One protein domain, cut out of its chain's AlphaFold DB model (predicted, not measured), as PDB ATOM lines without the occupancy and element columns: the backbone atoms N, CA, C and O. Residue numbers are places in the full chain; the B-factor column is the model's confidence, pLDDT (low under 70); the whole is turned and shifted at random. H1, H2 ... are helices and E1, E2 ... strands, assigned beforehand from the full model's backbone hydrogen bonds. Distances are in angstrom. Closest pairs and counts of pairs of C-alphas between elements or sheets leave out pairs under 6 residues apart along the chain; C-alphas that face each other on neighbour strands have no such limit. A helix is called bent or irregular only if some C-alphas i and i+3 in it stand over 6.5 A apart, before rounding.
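This is residues 162 to 207 and 321 to 369 of the 793 residues of an uncharacterized protein of Clostridium sp. CAG:306 (UniProt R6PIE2). Look for a rod made of parts set one after another: the helical hairpin of H1 and H2 at one end, H4 in the middle, and the small strand hairpin of E1 and E2 at the other end. H3 lies to one side of H4, and residues 352 to 369, with no named element, run back from E2 along the length toward H1 and H2. The printed part has 95 residues with four named helices and two named strands, in the order H1 H2 H3 H4 E1 E2; the sheet, E1 - E2, is antiparallel, and the class is mostly helix. The whole is only just compact, close to loose, with a radius of gyration of the C-alphas of 14.7 A, and it spans 48 by 24 by 22 A.

Begin at the hairpin of E1, residues 342 to 345, and E2, residues 348 to 351, antiparallel at 169 degrees; N 343 and O 350 are 2.8 A apart, N 350 and O 343 also 2.8 A, within hydrogen-bond range. Next find H4, residues 321 to 332: its closest C-alpha to E1 is that of Phe 323, 6.8 A from that of Tyr 343, while H4 and E2 are apart. With residues 329 to 332 alone H4 touches H2, residues 178 to 191, at a shallow tilt of 15 degrees, opposite ways; the closest C-alphas, of Leu 189 and Lys 329, are 6.5 A apart. With residues 321 to 325 alone H4 only just touches H3, residues 195 to 201, with 3 pairs of C-alphas within 8 A, the closest those of Ile 195 and Asp 321 at 5.6 A; the tilt is steep, 46 degrees, the same way. H2 and H3 are close but not clearly touching, with the C-alphas of Leu 189 and Leu 198 closest at 7.6 A. At the far end H2 touches H1, residues 162 to 172, closest at the C-alphas of Phe 167 and Leu 178, 6.5 A; this helical hairpin has a shallow tilt of 35.0 degrees, only just short of steep, opposite ways. The helix packing is mostly aligned, but only just, with 2 of 3 touching pairs at a shallow tilt. In H1, H3 and H4 every O i to N i+4 pair is within hydrogen-bond range; in H2 it is 6 of 10.

Find C-alpha 162 at (167.946, 188.764, 183.355); from there H1 runs 15.2 A to C-alpha 172. H2 runs 22.1 A from C-alpha 178 and is irregular: C-alphas 185 and 188 are 7.6 A apart. H3 is 9.9 A long, and H4 runs 16.2 A from C-alpha 321 at (170.735, 203.507, 163.751). E1 measures 10.2 A and E2 10.3 A, ending at C-alpha 351, (162.188, 194.289, 153.124).

The two C-alphas farthest apart, of Ser 172 and Asn 347, are 49.1 A apart. Residues 208 to 320 are not printed; C-alphas 207 and 321 are 9.8 A apart across this cut, in the link from H3 to H4. Of the links printed whole, H4 to E1 is short and the other three are tight. The mean pLDDT of the printed part is 89.1, with residues 346 to 347 under 70.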
ATOM      1  N   ARG A 162     168.850 187.877 182.600       91.12
ATOM      2  CA  ARG A 162     167.946 188.764 183.355       91.12
ATOM      3  C   ARG A 162     166.488 188.497 182.990       91.12
ATOM      4  O   ARG A 162     165.637 188.383 183.867       91.12
ATOM      5  N   LEU A 163     166.195 188.317 181.701       93.56
ATOM      6  CA  LEU A 163     164.855 187.942 181.241       93.56
ATOM      7  C   LEU A 163     164.450 186.568 181.787       93.56
ATOM      8  O   LEU A 163     163.337 186.403 182.282       93.56
ATOM      9  N   ILE A 164     165.360 185.592 181.749       93.19
ATOM     10  CA  ILE A 164     165.098 184.250 182.288       93.19
ATOM     11  C   ILE A 164     164.849 184.298 183.802       93.19
ATOM     12  O   ILE A 164     163.947 183.619 184.292       93.19
ATOM     13  N   ASN A 165     165.582 185.130 184.545       92.31
ATOM     14  CA  ASN A 165     165.345 185.352 185.970       92.31
ATOM     15  C   ASN A 165     163.964 185.985 186.228       92.31
ATOM     16  O   ASN A 165     163.240 185.547 187.123       92.31
ATOM     17  N   ARG A 166     163.536 186.944 185.392       93.81
ATOM     18  CA  ARG A 166     162.170 187.496 185.452       93.81
ATOM     19  C   ARG A 166     161.097 186.457 185.137       93.81
ATOM     20  O   ARG A 166     160.077 186.433 185.822       93.81
ATOM     21  N   PHE A 167     161.326 185.568 184.170       95.31
ATOM     22  CA  PHE A 167     160.433 184.433 183.917       95.31
ATOM     23  C   PHE A 167     160.358 183.506 185.128       95.31
ATOM     24  O   PHE A 167     159.261 183.189 185.578       95.31
ATOM     25  N   ARG A 168     161.503 183.122 185.709       93.00
ATOM     26  CA  ARG A 168     161.560 182.296 186.927       93.00
ATOM     27  C   ARG A 168     160.683 182.877 188.024       93.00
ATOM     28  O   ARG A 168     159.846 182.176 188.583       93.00
ATOM     29  N   ARG A 169     160.860 184.172 188.278       89.75
ATOM     30  CA  ARG A 169     160.094 184.922 189.262       89.75
ATOM     31  C   ARG A 169     158.595 184.881 188.968       89.75
ATOM     32  O   ARG A 169     157.830 184.545 189.867       89.75
ATOM     33  N   ALA A 170     158.191 185.221 187.745       91.38
ATOM     34  CA  ALA A 170     156.785 185.248 187.358       91.38
ATOM     35  C   ALA A 170     156.121 183.887 187.615       91.38
ATOM     36  O   ALA A 170     155.101 183.820 188.299       91.38
ATOM     37  N   ILE A 171     156.775 182.799 187.201       92.62
ATOM     38  CA  ILE A 171     156.295 181.433 187.433       92.62
ATOM     39  C   ILE A 171     156.258 181.083 188.926       92.62
ATOM     40  O   ILE A 171     155.304 180.457 189.387       92.62
ATOM     41  N   SER A 172     157.260 181.483 189.717       87.88
ATOM     42  CA  SER A 172     157.240 181.284 191.173       87.88
ATOM     43  C   SER A 172     156.059 181.995 191.851       87.88
ATOM     44  O   SER A 172     155.544 181.471 192.834       87.88
ATOM     45  N   GLU A 173     155.613 183.131 191.307       84.12
ATOM     46  CA  GLU A 173     154.504 183.974 191.792       84.12
ATOM     47  C   GLU A 173     153.158 183.677 191.088       84.12
ATOM     48  O   GLU A 173     152.251 184.520 191.074       84.12
ATOM     49  N   ASP A 174     153.046 182.490 190.473       85.31
ATOM     50  CA  ASP A 174     151.864 181.993 189.752       85.31
ATOM     51  C   ASP A 174     151.352 182.956 188.667       85.31
ATOM     52  O   ASP A 174     150.159 183.019 188.373       85.31
ATOM     53  N   ASN A 175     152.267 183.726 188.071       88.25
ATOM     54  CA  ASN A 175     152.034 184.512 186.868       88.25
ATOM     55  C   ASN A 175     152.600 183.767 185.650       88.25
ATOM     56  O   ASN A 175     153.807 183.779 185.406       88.25
ATOM     57  N   PHE A 176     151.711 183.140 184.883       90.81
ATOM     58  CA  PHE A 176     152.063 182.373 183.688       90.81
ATOM     59  C   PHE A 176     151.993 183.194 182.388       90.81
ATOM     60  O   PHE A 176     152.373 182.676 181.337       90.81
ATOM     61  N   ASN A 177     151.609 184.476 182.439       90.06
ATOM     62  CA  ASN A 177     151.606 185.365 181.274       90.06
ATOM     63  C   ASN A 177     153.032 185.862 180.968       90.06
ATOM     64  O   ASN A 177     153.399 187.017 181.214       90.06
ATOM     65  N   LEU A 178     153.877 184.972 180.445       93.38
ATOM     66  CA  LEU A 178     155.265 185.311 180.122       93.38
ATOM     67  C   LEU A 178     155.382 186.264 178.924       93.38
ATOM     68  O   LEU A 178     156.411 186.925 178.800       93.38
ATOM     69  N   HIS A 179     154.350 186.385 178.080       90.88
ATOM     70  CA  HIS A 179     154.305 187.401 177.017       90.88
ATOM     71  C   HIS A 179     154.297 188.815 177.597       90.88
ATOM     72  O   HIS A 179     155.086 189.649 177.155       90.88
ATOM     73  N   SER A 180     153.488 189.074 178.629       90.19
ATOM     74  CA  SER A 180     153.504 190.367 179.327       90.19
ATOM     75  C   SER A 180     154.873 190.640 179.948       90.19
ATOM     76  O   SER A 180     155.449 191.699 179.729       90.19
ATOM     77  N   VAL A 181     155.446 189.654 180.648       93.00
ATOM     78  CA  VAL A 181     156.766 189.791 181.291       93.00
ATOM     79  C   VAL A 181     157.871 190.068 180.265       93.00
ATOM     80  O   VAL A 181     158.779 190.861 180.520       93.00
ATOM     81  N   PHE A 182     157.796 189.422 179.099       93.69
ATOM     82  CA  PHE A 182     158.709 189.640 177.981       93.69
ATOM     83  C   PHE A 182     158.604 191.068 177.433       93.69
ATOM     84  O   PHE A 182     159.623 191.749 177.295       93.69
ATOM     85  N   ASN A 183     157.382 191.538 177.178       91.31
ATOM     86  CA  ASN A 183     157.132 192.890 176.688       91.31
ATOM     87  C   ASN A 183     157.590 193.942 177.704       91.31
ATOM     88  O   ASN A 183     158.293 194.879 177.334       91.31
ATOM     89  N   ASP A 184     157.293 193.749 178.990       91.56
ATOM     90  CA  ASP A 184     157.723 194.647 180.064       91.56
ATOM     91  C   ASP A 184     159.248 194.714 180.200       91.56
ATOM     92  O   ASP A 184     159.808 195.777 180.472       91.56
ATOM     93  N   PHE A 185     159.954 193.595 179.989       92.94
ATOM     94  CA  PHE A 185     161.419 193.572 179.997       92.94
ATOM     95  C   PHE A 185     162.023 194.408 178.866       92.94
ATOM     96  O   PHE A 185     163.016 195.108 179.083       92.94
ATOM     97  N   TYR A 186     161.424 194.354 177.676       93.50
ATOM     98  CA  TYR A 186     161.900 195.069 176.495       93.50
ATOM     99  C   TYR A 186     161.239 196.433 176.271       93.50
ATOM    100  O   TYR A 186     161.651 197.142 175.358       93.50
ATOM    101  N   LYS A 187     160.281 196.849 177.108       92.75
ATOM    102  CA  LYS A 187     159.499 198.090 176.954       92.75
ATOM    103  C   LYS A 187     160.356 199.330 176.727       92.75
ATOM    104  O   LYS A 187     160.031 200.190 175.916       92.75
ATOM    105  N   GLU A 188     161.502 199.413 177.394       91.06
ATOM    106  CA  GLU A 188     162.387 200.569 177.268       91.06
ATOM    107  C   GLU A 188     163.077 200.681 175.897       91.06
ATOM    108  O   GLU A 188     163.695 201.712 175.624       91.06
ATOM    109  N   LEU A 189     162.948 199.674 175.020       93.25
ATOM    110  CA  LEU A 189     163.310 199.795 173.609       93.25
ATOM    111  C   LEU A 189     162.588 200.968 172.948       93.25
ATOM    112  O   LEU A 189     163.197 201.600 172.094       93.25
ATOM    113  N   GLU A 190     161.355 201.307 173.351       91.38
ATOM    114  CA  GLU A 190     160.592 202.449 172.815       91.38
ATOM    115  C   GLU A 190     161.395 203.757 172.858       91.38
ATOM    116  O   GLU A 190     161.377 204.521 171.889       91.38
ATOM    117  N   ASN A 191     162.177 203.941 173.928       92.88
ATOM    118  CA  ASN A 191     162.947 205.152 174.213       92.88
ATOM    119  C   ASN A 191     164.366 205.141 173.627       92.88
ATOM    120  O   ASN A 191     165.023 206.178 173.637       92.88
ATOM    121  N   ILE A 192     164.850 203.995 173.142       94.25
ATOM    122  CA  ILE A 192     166.184 203.880 172.543       94.25
ATOM    123  C   ILE A 192     166.158 204.440 171.118       94.25
ATOM    124  O   ILE A 192     165.237 204.138 170.344       94.25
ATOM    125  N   GLN A 193     167.178 205.233 170.780       92.69
ATOM    126  CA  GLN A 193     167.342 205.853 169.461       92.69
ATOM    127  C   GLN A 193     168.613 205.404 168.737       92.69
ATOM    128  O   GLN A 193     168.618 205.379 167.511       92.69
ATOM    129  N   THR A 194     169.659 205.007 169.467       94.12
ATOM    130  CA  THR A 194     170.956 204.640 168.871       94.12
ATOM    131  C   THR A 194     171.348 203.192 169.149       94.12
ATOM    132  O   THR A 194     170.922 202.576 170.133       94.12
ATOM    133  N   ILE A 195     172.214 202.632 168.298       93.00
ATOM    134  CA  ILE A 195     172.775 201.285 168.513       93.00
ATOM    135  C   ILE A 195     173.649 201.251 169.779       93.00
ATOM    136  O   ILE A 195     173.714 200.232 170.467       93.00
ATOM    137  N   GLU A 196     174.303 202.362 170.124       91.38
ATOM    138  CA  GLU A 196     175.117 202.471 171.338       91.38
ATOM    139  C   GLU A 196     174.267 202.349 172.612       91.38
ATOM    140  O   GLU A 196     174.582 201.547 173.497       91.38
ATOM    141  N   GLU A 197     173.149 203.077 172.681       93.44
ATOM    142  CA  GLU A 197     172.175 202.968 173.772       93.44
ATOM    143  C   GLU A 197     171.609 201.549 173.891       93.44
ATOM    144  O   GLU A 197     171.516 201.005 174.998       93.44
ATOM    145  N   LEU A 198     171.279 200.926 172.753       92.88
ATOM    146  CA  LEU A 198     170.810 199.544 172.703       92.88
ATOM    147  C   LEU A 198     171.847 198.586 173.293       92.88
ATOM    148  O   LEU A 198     171.515 197.807 174.184       92.88
ATOM    149  N   ASN A 199     173.097 198.656 172.833       89.12
ATOM    150  CA  ASN A 199     174.166 197.765 173.282       89.12
ATOM    151  C   ASN A 199     174.468 197.943 174.776       89.12
ATOM    152  O   ASN A 199     174.779 196.971 175.462       89.12
ATOM    153  N   LYS A 200     174.339 199.166 175.303       87.00
ATOM    154  CA  LYS A 200     174.499 199.443 176.734       87.00
ATOM    155  C   LYS A 200     173.395 198.795 177.571       87.00
ATOM    156  O   LYS A 200     173.657 198.316 178.673       87.00
ATOM    157  N   LYS A 201     172.158 198.796 177.073       87.62
ATOM    158  CA  LYS A 201     170.974 198.357 177.825       87.62
ATOM    159  C   LYS A 201     170.671 196.863 177.667       87.62
ATOM    160  O   LYS A 201     170.401 196.159 178.648       87.62
ATOM    161  N   TYR A 202     170.777 196.373 176.437       89.44
ATOM    162  CA  TYR A 202     170.490 195.006 176.017       89.44
ATOM    163  C   TYR A 202     171.670 194.416 175.222       89.44
ATOM    164  O   TYR A 202     171.526 194.104 174.040       89.44
ATOM    165  N   PRO A 203     172.833 194.193 175.865       83.56
ATOM    166  CA  PRO A 203     174.059 193.742 175.193       83.56
ATOM    167  C   PRO A 203     173.936 192.374 174.503       83.56
ATOM    168  O   PRO A 203     174.763 192.033 173.663       83.56
ATOM    169  N   LYS A 204     172.923 191.570 174.854       86.44
ATOM    170  CA  LYS A 204     172.671 190.260 174.234       86.44
ATOM    171  C   LYS A 204     171.911 190.345 172.905       86.44
ATOM    172  O   LYS A 204     171.893 189.357 172.175       86.44
ATOM    173  N   ILE A 205     171.303 191.491 172.575       88.88
ATOM    174  CA  ILE A 205     170.682 191.706 171.262       88.88
ATOM    175  C   ILE A 205     171.799 192.000 170.259       88.88
ATOM    176  O   ILE A 205     172.373 193.087 170.263       88.88
ATOM    177  N   LYS A 206     172.112 191.043 169.379       86.81
ATOM    178  CA  LYS A 206     173.088 191.285 168.310       86.81
ATOM    179  C   LYS A 206     172.501 192.186 167.235       86.81
ATOM    180  O   LYS A 206     171.435 191.917 166.678       86.81
ATOM    181  N   THR A 207     173.258 193.223 166.901       90.06
ATOM    182  CA  THR A 207     172.943 194.146 165.817       90.06
ATOM    183  C   THR A 207     173.740 193.813 164.551       90.06
ATOM    184  O   THR A 207     174.872 193.321 164.634       90.06
ATOM    185  N   ASP A 321     171.238 203.650 162.391       92.75
ATOM    186  CA  ASP A 321     170.735 203.507 163.751       92.75
ATOM    187  C   ASP A 321     169.208 203.419 163.722       92.75
ATOM    188  O   ASP A 321     168.644 202.440 164.214       92.75
ATOM    189  N   ASP A 322     168.539 204.343 163.027       92.75
ATOM    190  CA  ASP A 322     167.082 204.293 162.856       92.75
ATOM    191  C   ASP A 322     166.617 202.991 162.181       92.75
ATOM    192  O   ASP A 322     165.670 202.348 162.648       92.75
ATOM    193  N   PHE A 323     167.312 202.540 161.131       92.69
ATOM    194  CA  PHE A 323     167.030 201.263 160.470       92.69
ATOM    195  C   PHE A 323     167.083 200.082 161.448       92.69
ATOM    196  O   PHE A 323     166.123 199.310 161.546       92.69
ATOM    197  N   VAL A 324     168.188 199.930 162.185       94.06
ATOM    198  CA  VAL A 324     168.391 198.803 163.104       94.06
ATOM    199  C   VAL A 324     167.397 198.851 164.261       94.06
ATOM    200  O   VAL A 324     166.746 197.842 164.552       94.06
ATOM    201  N   ILE A 325     167.235 200.012 164.895       94.56
ATOM    202  CA  ILE A 325     166.353 200.178 166.052       94.56
ATOM    203  C   ILE A 325     164.888 199.969 165.657       94.56
ATOM    204  O   ILE A 325     164.165 199.258 166.360       94.56
ATOM    205  N   SER A 326     164.450 200.490 164.509       92.88
ATOM    206  CA  SER A 326     163.086 200.290 164.006       92.88
ATOM    207  C   SER A 326     162.760 198.813 163.761       92.88
ATOM    208  O   SER A 326     161.668 198.349 164.105       92.88
ATOM    209  N   VAL A 327     163.697 198.047 163.193       93.62
ATOM    210  CA  VAL A 327     163.521 196.603 162.961       93.62
ATOM    211  C   VAL A 327     163.474 195.839 164.283       93.62
ATOM    212  O   VAL A 327     162.608 194.981 164.461       93.62
ATOM    213  N   ILE A 328     164.351 196.174 165.233       93.88
ATOM    214  CA  ILE A 328     164.380 195.546 166.560       93.88
ATOM    215  C   ILE A 328     163.088 195.826 167.331       93.88
ATOM    216  O   ILE A 328     162.498 194.883 167.854       93.88
ATOM    217  N   LYS A 329     162.590 197.071 167.336       92.94
ATOM    218  CA  LYS A 329     161.297 197.431 167.948       92.94
ATOM    219  C   LYS A 329     160.161 196.577 167.383       92.94
ATOM    220  O   LYS A 329     159.418 195.959 168.139       92.94
ATOM    221  N   LYS A 330     160.067 196.453 166.055       92.19
ATOM    222  CA  LYS A 330     159.047 195.611 165.405       92.19
ATOM    223  C   LYS A 330     159.195 194.125 165.749       92.19
ATOM    224  O   LYS A 330     158.189 193.444 165.938       92.19
ATOM    225  N   HIS A 331     160.424 193.618 165.844       91.88
ATOM    226  CA  HIS A 331     160.661 192.209 166.150       91.88
ATOM    227  C   HIS A 331     160.362 191.858 167.615       91.88
ATOM    228  O   HIS A 331     159.706 190.849 167.871       91.88
ATOM    229  N   TYR A 332     160.834 192.678 168.558       91.25
ATOM    230  CA  TYR A 332     160.763 192.396 169.992       91.25
ATOM    231  C   TYR A 332     159.483 192.925 170.651       91.25
ATOM    232  O   TYR A 332     158.911 192.209 171.458       91.25
ATOM    233  N   LEU A 333     158.996 194.124 170.316       89.06
ATOM    234  CA  LEU A 333     157.791 194.688 170.952       89.06
ATOM    235  C   LEU A 333     156.504 194.269 170.238       89.06
ATOM    236  O   LEU A 333     155.515 193.929 170.877       89.06
ATOM    237  N   ASN A 334     156.521 194.252 168.902       86.88
ATOM    238  CA  ASN A 334     155.318 193.963 168.108       86.88
ATOM    239  C   ASN A 334     155.193 192.479 167.726       86.88
ATOM    240  O   ASN A 334     154.306 192.124 166.951       86.88
ATOM    241  N   ALA A 335     156.116 191.631 168.198       83.25
ATOM    242  CA  ALA A 335     156.202 190.203 167.883       83.25
ATOM    243  C   ALA A 335     156.168 189.870 166.371       83.25
ATOM    244  O   ALA A 335     155.788 188.764 165.976       83.25
ATOM    245  N   GLN A 336     156.583 190.802 165.502       88.38
ATOM    246  CA  GLN A 336     156.610 190.565 164.058       88.38
ATOM    247  C   GLN A 336     157.743 189.601 163.702       88.38
ATOM    248  O   GLN A 336     158.872 189.708 164.200       88.38
ATOM    249  N   LYS A 337     157.481 188.650 162.799       89.12
ATOM    250  CA  LYS A 337     158.545 187.774 162.298       89.12
ATOM    251  C   LYS A 337     159.502 188.599 161.449       89.12
ATOM    252  O   LYS A 337     159.055 189.301 160.553       89.12
ATOM    253  N   LEU A 338     160.813 188.436 161.651       88.19
ATOM    254  CA  LEU A 338     161.841 189.195 160.917       88.19
ATOM    255  C   LEU A 338     161.609 189.243 159.399       88.19
ATOM    256  O   LEU A 338     161.747 190.298 158.798       88.19
ATOM    257  N   ASN A 339     161.210 188.128 158.781       86.81
ATOM    258  CA  ASN A 339     160.994 188.053 157.331       86.81
ATOM    259  C   ASN A 339     159.773 188.853 156.836       86.81
ATOM    260  O   ASN A 339     159.671 189.110 155.642       86.81
ATOM    261  N   GLU A 340     158.845 189.194 157.729       89.88
ATOM    262  CA  GLU A 340     157.630 189.964 157.446       89.88
ATOM    263  C   GLU A 340     157.853 191.471 157.706       89.88
ATOM    264  O   GLU A 340     156.994 192.289 157.385       89.88
ATOM    265  N   ILE A 341     159.006 191.858 158.271       92.44
ATOM    266  CA  ILE A 341     159.301 193.251 158.615       92.44
ATOM    267  C   ILE A 341     159.728 194.035 157.372       92.44
ATOM    268  O   ILE A 341     160.670 193.680 156.657       92.44
ATOM    269  N   GLN A 342     159.069 195.175 157.186       90.25
ATOM    270  CA  GLN A 342     159.426 196.201 156.218       90.25
ATOM    271  C   GLN A 342     159.853 197.475 156.955       90.25
ATOM    272  O   GLN A 342     159.162 197.945 157.865       90.25
ATOM    273  N   TYR A 343     160.998 198.032 156.577       89.06
ATOM    274  CA  TYR A 343     161.453 199.346 157.017       89.06
ATOM    275  C   TYR A 343     161.216 200.363 155.904       89.06
ATOM    276  O   TYR A 343     161.531 200.101 154.743       89.06
ATOM    277  N   THR A 344     160.674 201.521 156.265       85.50
ATOM    278  CA  THR A 344     160.374 202.607 155.335       85.50
ATOM    279  C   THR A 344     160.877 203.903 155.941       85.50
ATOM    280  O   THR A 344     160.516 204.228 157.067       85.50
ATOM    281  N   ASN A 345     161.674 204.641 155.175       81.88
ATOM    282  CA  ASN A 345     162.066 206.019 155.459       81.88
ATOM    283  C   ASN A 345     161.654 206.892 154.259       81.88
ATOM    284  O   ASN A 345     161.269 206.358 153.218       81.88
ATOM    285  N   ALA A 346     161.754 208.216 154.375       69.88
ATOM    286  CA  ALA A 346     161.303 209.201 153.392       69.88
ATOM    287  C   ALA A 346     161.741 208.910 151.943       69.88
ATOM    288  O   ALA A 346     161.031 209.272 151.009       69.88
ATOM    289  N   ASN A 347     162.873 208.220 151.749       67.31
ATOM    290  CA  ASN A 347     163.482 208.013 150.435       67.31
ATOM    291  C   ASN A 347     163.592 206.542 149.995       67.31
ATOM    292  O   ASN A 347     163.913 206.291 148.835       67.31
ATOM    293  N   GLN A 348     163.410 205.563 150.893       76.19
ATOM    294  CA  GLN A 348     163.706 204.152 150.609       76.19
ATOM    295  C   GLN A 348     162.837 203.194 151.426       76.19
ATOM    296  O   GLN A 348     162.425 203.482 152.551       76.19
ATOM    297  N   THR A 349     162.602 202.010 150.864       82.19
ATOM    298  CA  THR A 349     161.884 200.922 151.524       82.19
ATOM    299  C   THR A 349     162.686 199.635 151.423       82.19
ATOM    300  O   THR A 349     163.122 199.244 150.339       82.19
ATOM    301  N   PHE A 350     162.858 198.968 152.557       81.88
ATOM    302  CA  PHE A 350     163.636 197.748 152.700       81.88
ATOM    303  C   PHE A 350     162.751 196.643 153.244       81.88
ATOM    304  O   PHE A 350     162.124 196.795 154.291       81.88
ATOM    305  N   ASN A 351     162.734 195.507 152.556       86.25
ATOM    306  CA  ASN A 351     162.188 194.289 153.124       86.25
ATOM    307  C   ASN A 351     163.345 193.521 153.770       86.25
ATOM    308  O   ASN A 351     164.357 193.266 153.119       86.25
ATOM    309  N   ILE A 352     163.223 193.144 155.041       88.31
ATOM    310  CA  ILE A 352     164.305 192.426 155.730       88.31
ATOM    311  C   ILE A 352     164.582 191.075 155.062       88.31
ATOM    312  O   ILE A 352     165.727 190.629 155.011       88.31
ATOM    313  N   SER A 353     163.568 190.466 154.441       86.25
ATOM    314  CA  SER A 353     163.743 189.241 153.655       86.25
ATOM    315  C   SER A 353     164.612 189.400 152.395       86.25
ATOM    316  O   SER A 353     165.168 188.400 151.938       86.25
ATOM    317  N   SER A 354     164.786 190.616 151.850       83.06
ATOM    318  CA  SER A 354     165.627 190.858 150.662       83.06
ATOM    319  C   SER A 354     167.110 191.088 150.983       83.06
ATOM    320  O   SER A 354     167.916 191.284 150.073       83.06
ATOM    321  N   ILE A 355     167.486 191.093 152.265       84.62
ATOM    322  CA  ILE A 355     168.876 191.220 152.710       84.62
ATOM    323  C   ILE A 355     169.450 189.812 152.898       84.62
ATOM    324  O   ILE A 355     169.091 189.080 153.824       84.62
ATOM    325  N   HIS A 356     170.327 189.400 151.985       82.50
ATOM    326  CA  HIS A 356     170.890 188.046 151.966       82.50
ATOM    327  C   HIS A 356     172.300 187.982 152.550       82.50
ATOM    328  O   HIS A 356     172.720 186.919 153.028       82.50
ATOM    329  N   GLU A 357     173.005 189.112 152.542       86.50
ATOM    330  CA  GLU A 357     174.346 189.268 153.079       86.50
ATOM    331  C   GLU A 357     174.374 188.912 154.574       86.50
ATOM    332  O   GLU A 357     173.604 189.473 155.361       86.50
ATOM    333  N   PRO A 358     175.227 187.962 154.996       85.44
ATOM    334  CA  PRO A 358     175.271 187.510 156.382       85.44
ATOM    335  C   PRO A 358     175.654 188.622 157.366       85.44
ATOM    336  O   PRO A 358     175.218 188.572 158.512       85.44
ATOM    337  N   GLU A 359     176.423 189.624 156.934       87.88
ATOM    338  CA  GLU A 359     176.871 190.745 157.767       87.88
ATOM    339  C   GLU A 359     175.724 191.658 158.229       87.88
ATOM    340  O   GLU A 359     175.841 192.307 159.270       87.88
ATOM    341  N   TYR A 360     174.616 191.677 157.481       89.44
ATOM    342  CA  TYR A 360     173.442 192.497 157.781       89.44
ATOM    343  C   TYR A 360     172.291 191.712 158.436       89.44
ATOM    344  O   TYR A 360     171.207 192.260 158.641       89.44
ATOM    345  N   LYS A 361     172.477 190.421 158.744       87.44
ATOM    346  CA  LYS A 361     171.399 189.590 159.298       87.44
ATOM    347  C   LYS A 361     171.129 189.923 160.760       87.44
ATOM    348  O   LYS A 361     172.020 189.855 161.599       87.44
ATOM    349  N   PHE A 362     169.859 190.177 161.059       89.31
ATOM    350  CA  PHE A 362     169.359 190.238 162.426       89.31
ATOM    351  C   PHE A 362     169.323 188.839 163.044       89.31
ATOM    352  O   PHE A 362     168.966 187.853 162.387       89.31
ATOM    353  N   GLU A 363     169.677 188.755 164.321       85.19
ATOM    354  CA  GLU A 363     169.524 187.529 165.090       85.19
ATOM    355  C   GLU A 363     168.040 187.280 165.386       85.19
ATOM    356  O   GLU A 363     167.279 188.199 165.688       85.19
ATOM    357  N   LYS A 364     167.612 186.020 165.274       86.25
ATOM    358  CA  LYS A 364     166.260 185.618 165.671       86.25
ATOM    359  C   LYS A 364     166.192 185.523 167.187       86.25
ATOM    360  O   LYS A 364     167.138 185.036 167.801       86.25
ATOM    361  N   LEU A 365     165.033 185.847 167.757       85.88
ATOM    362  CA  LEU A 365     164.765 185.555 169.163       85.88
ATOM    363  C   LEU A 365     165.095 184.077 169.491       85.88
ATOM    364  O   LEU A 365     164.615 183.200 168.753       85.88
ATOM    365  N   PRO A 366     165.865 183.809 170.570       87.69
ATOM    366  CA  PRO A 366     166.217 182.465 171.017       87.69
ATOM    367  C   PRO A 366     165.013 181.530 171.099       87.69
ATOM    368  O   PRO A 366     163.955 181.890 171.625       87.69
ATOM    369  N   GLU A 367     165.170 180.309 170.595       87.75
ATOM    370  CA  GLU A 367     164.068 179.352 170.537       87.75
ATOM    371  C   GLU A 367     163.695 178.859 171.938       87.75
ATOM    372  O   GLU A 367     162.515 178.665 172.231       87.75
ATOM    373  N   LYS A 368     164.679 178.761 172.843       89.81
ATOM    374  CA  LYS A 368     164.436 178.453 174.258       89.81
ATOM    375  C   LYS A 368     163.473 179.455 174.910       89.81
ATOM    376  O   LYS A 368     162.576 179.031 175.628       89.81
ATOM    377  N   ILE A 369     163.598 180.756 174.625       90.62
ATOM    378  CA  ILE A 369     162.697 181.789 175.174       90.62
ATOM    379  C   ILE A 369     161.261 181.555 174.690       90.62
ATOM    380  O   ILE A 369     160.337 181.525 175.500       90.62
TER     381      ILE A 369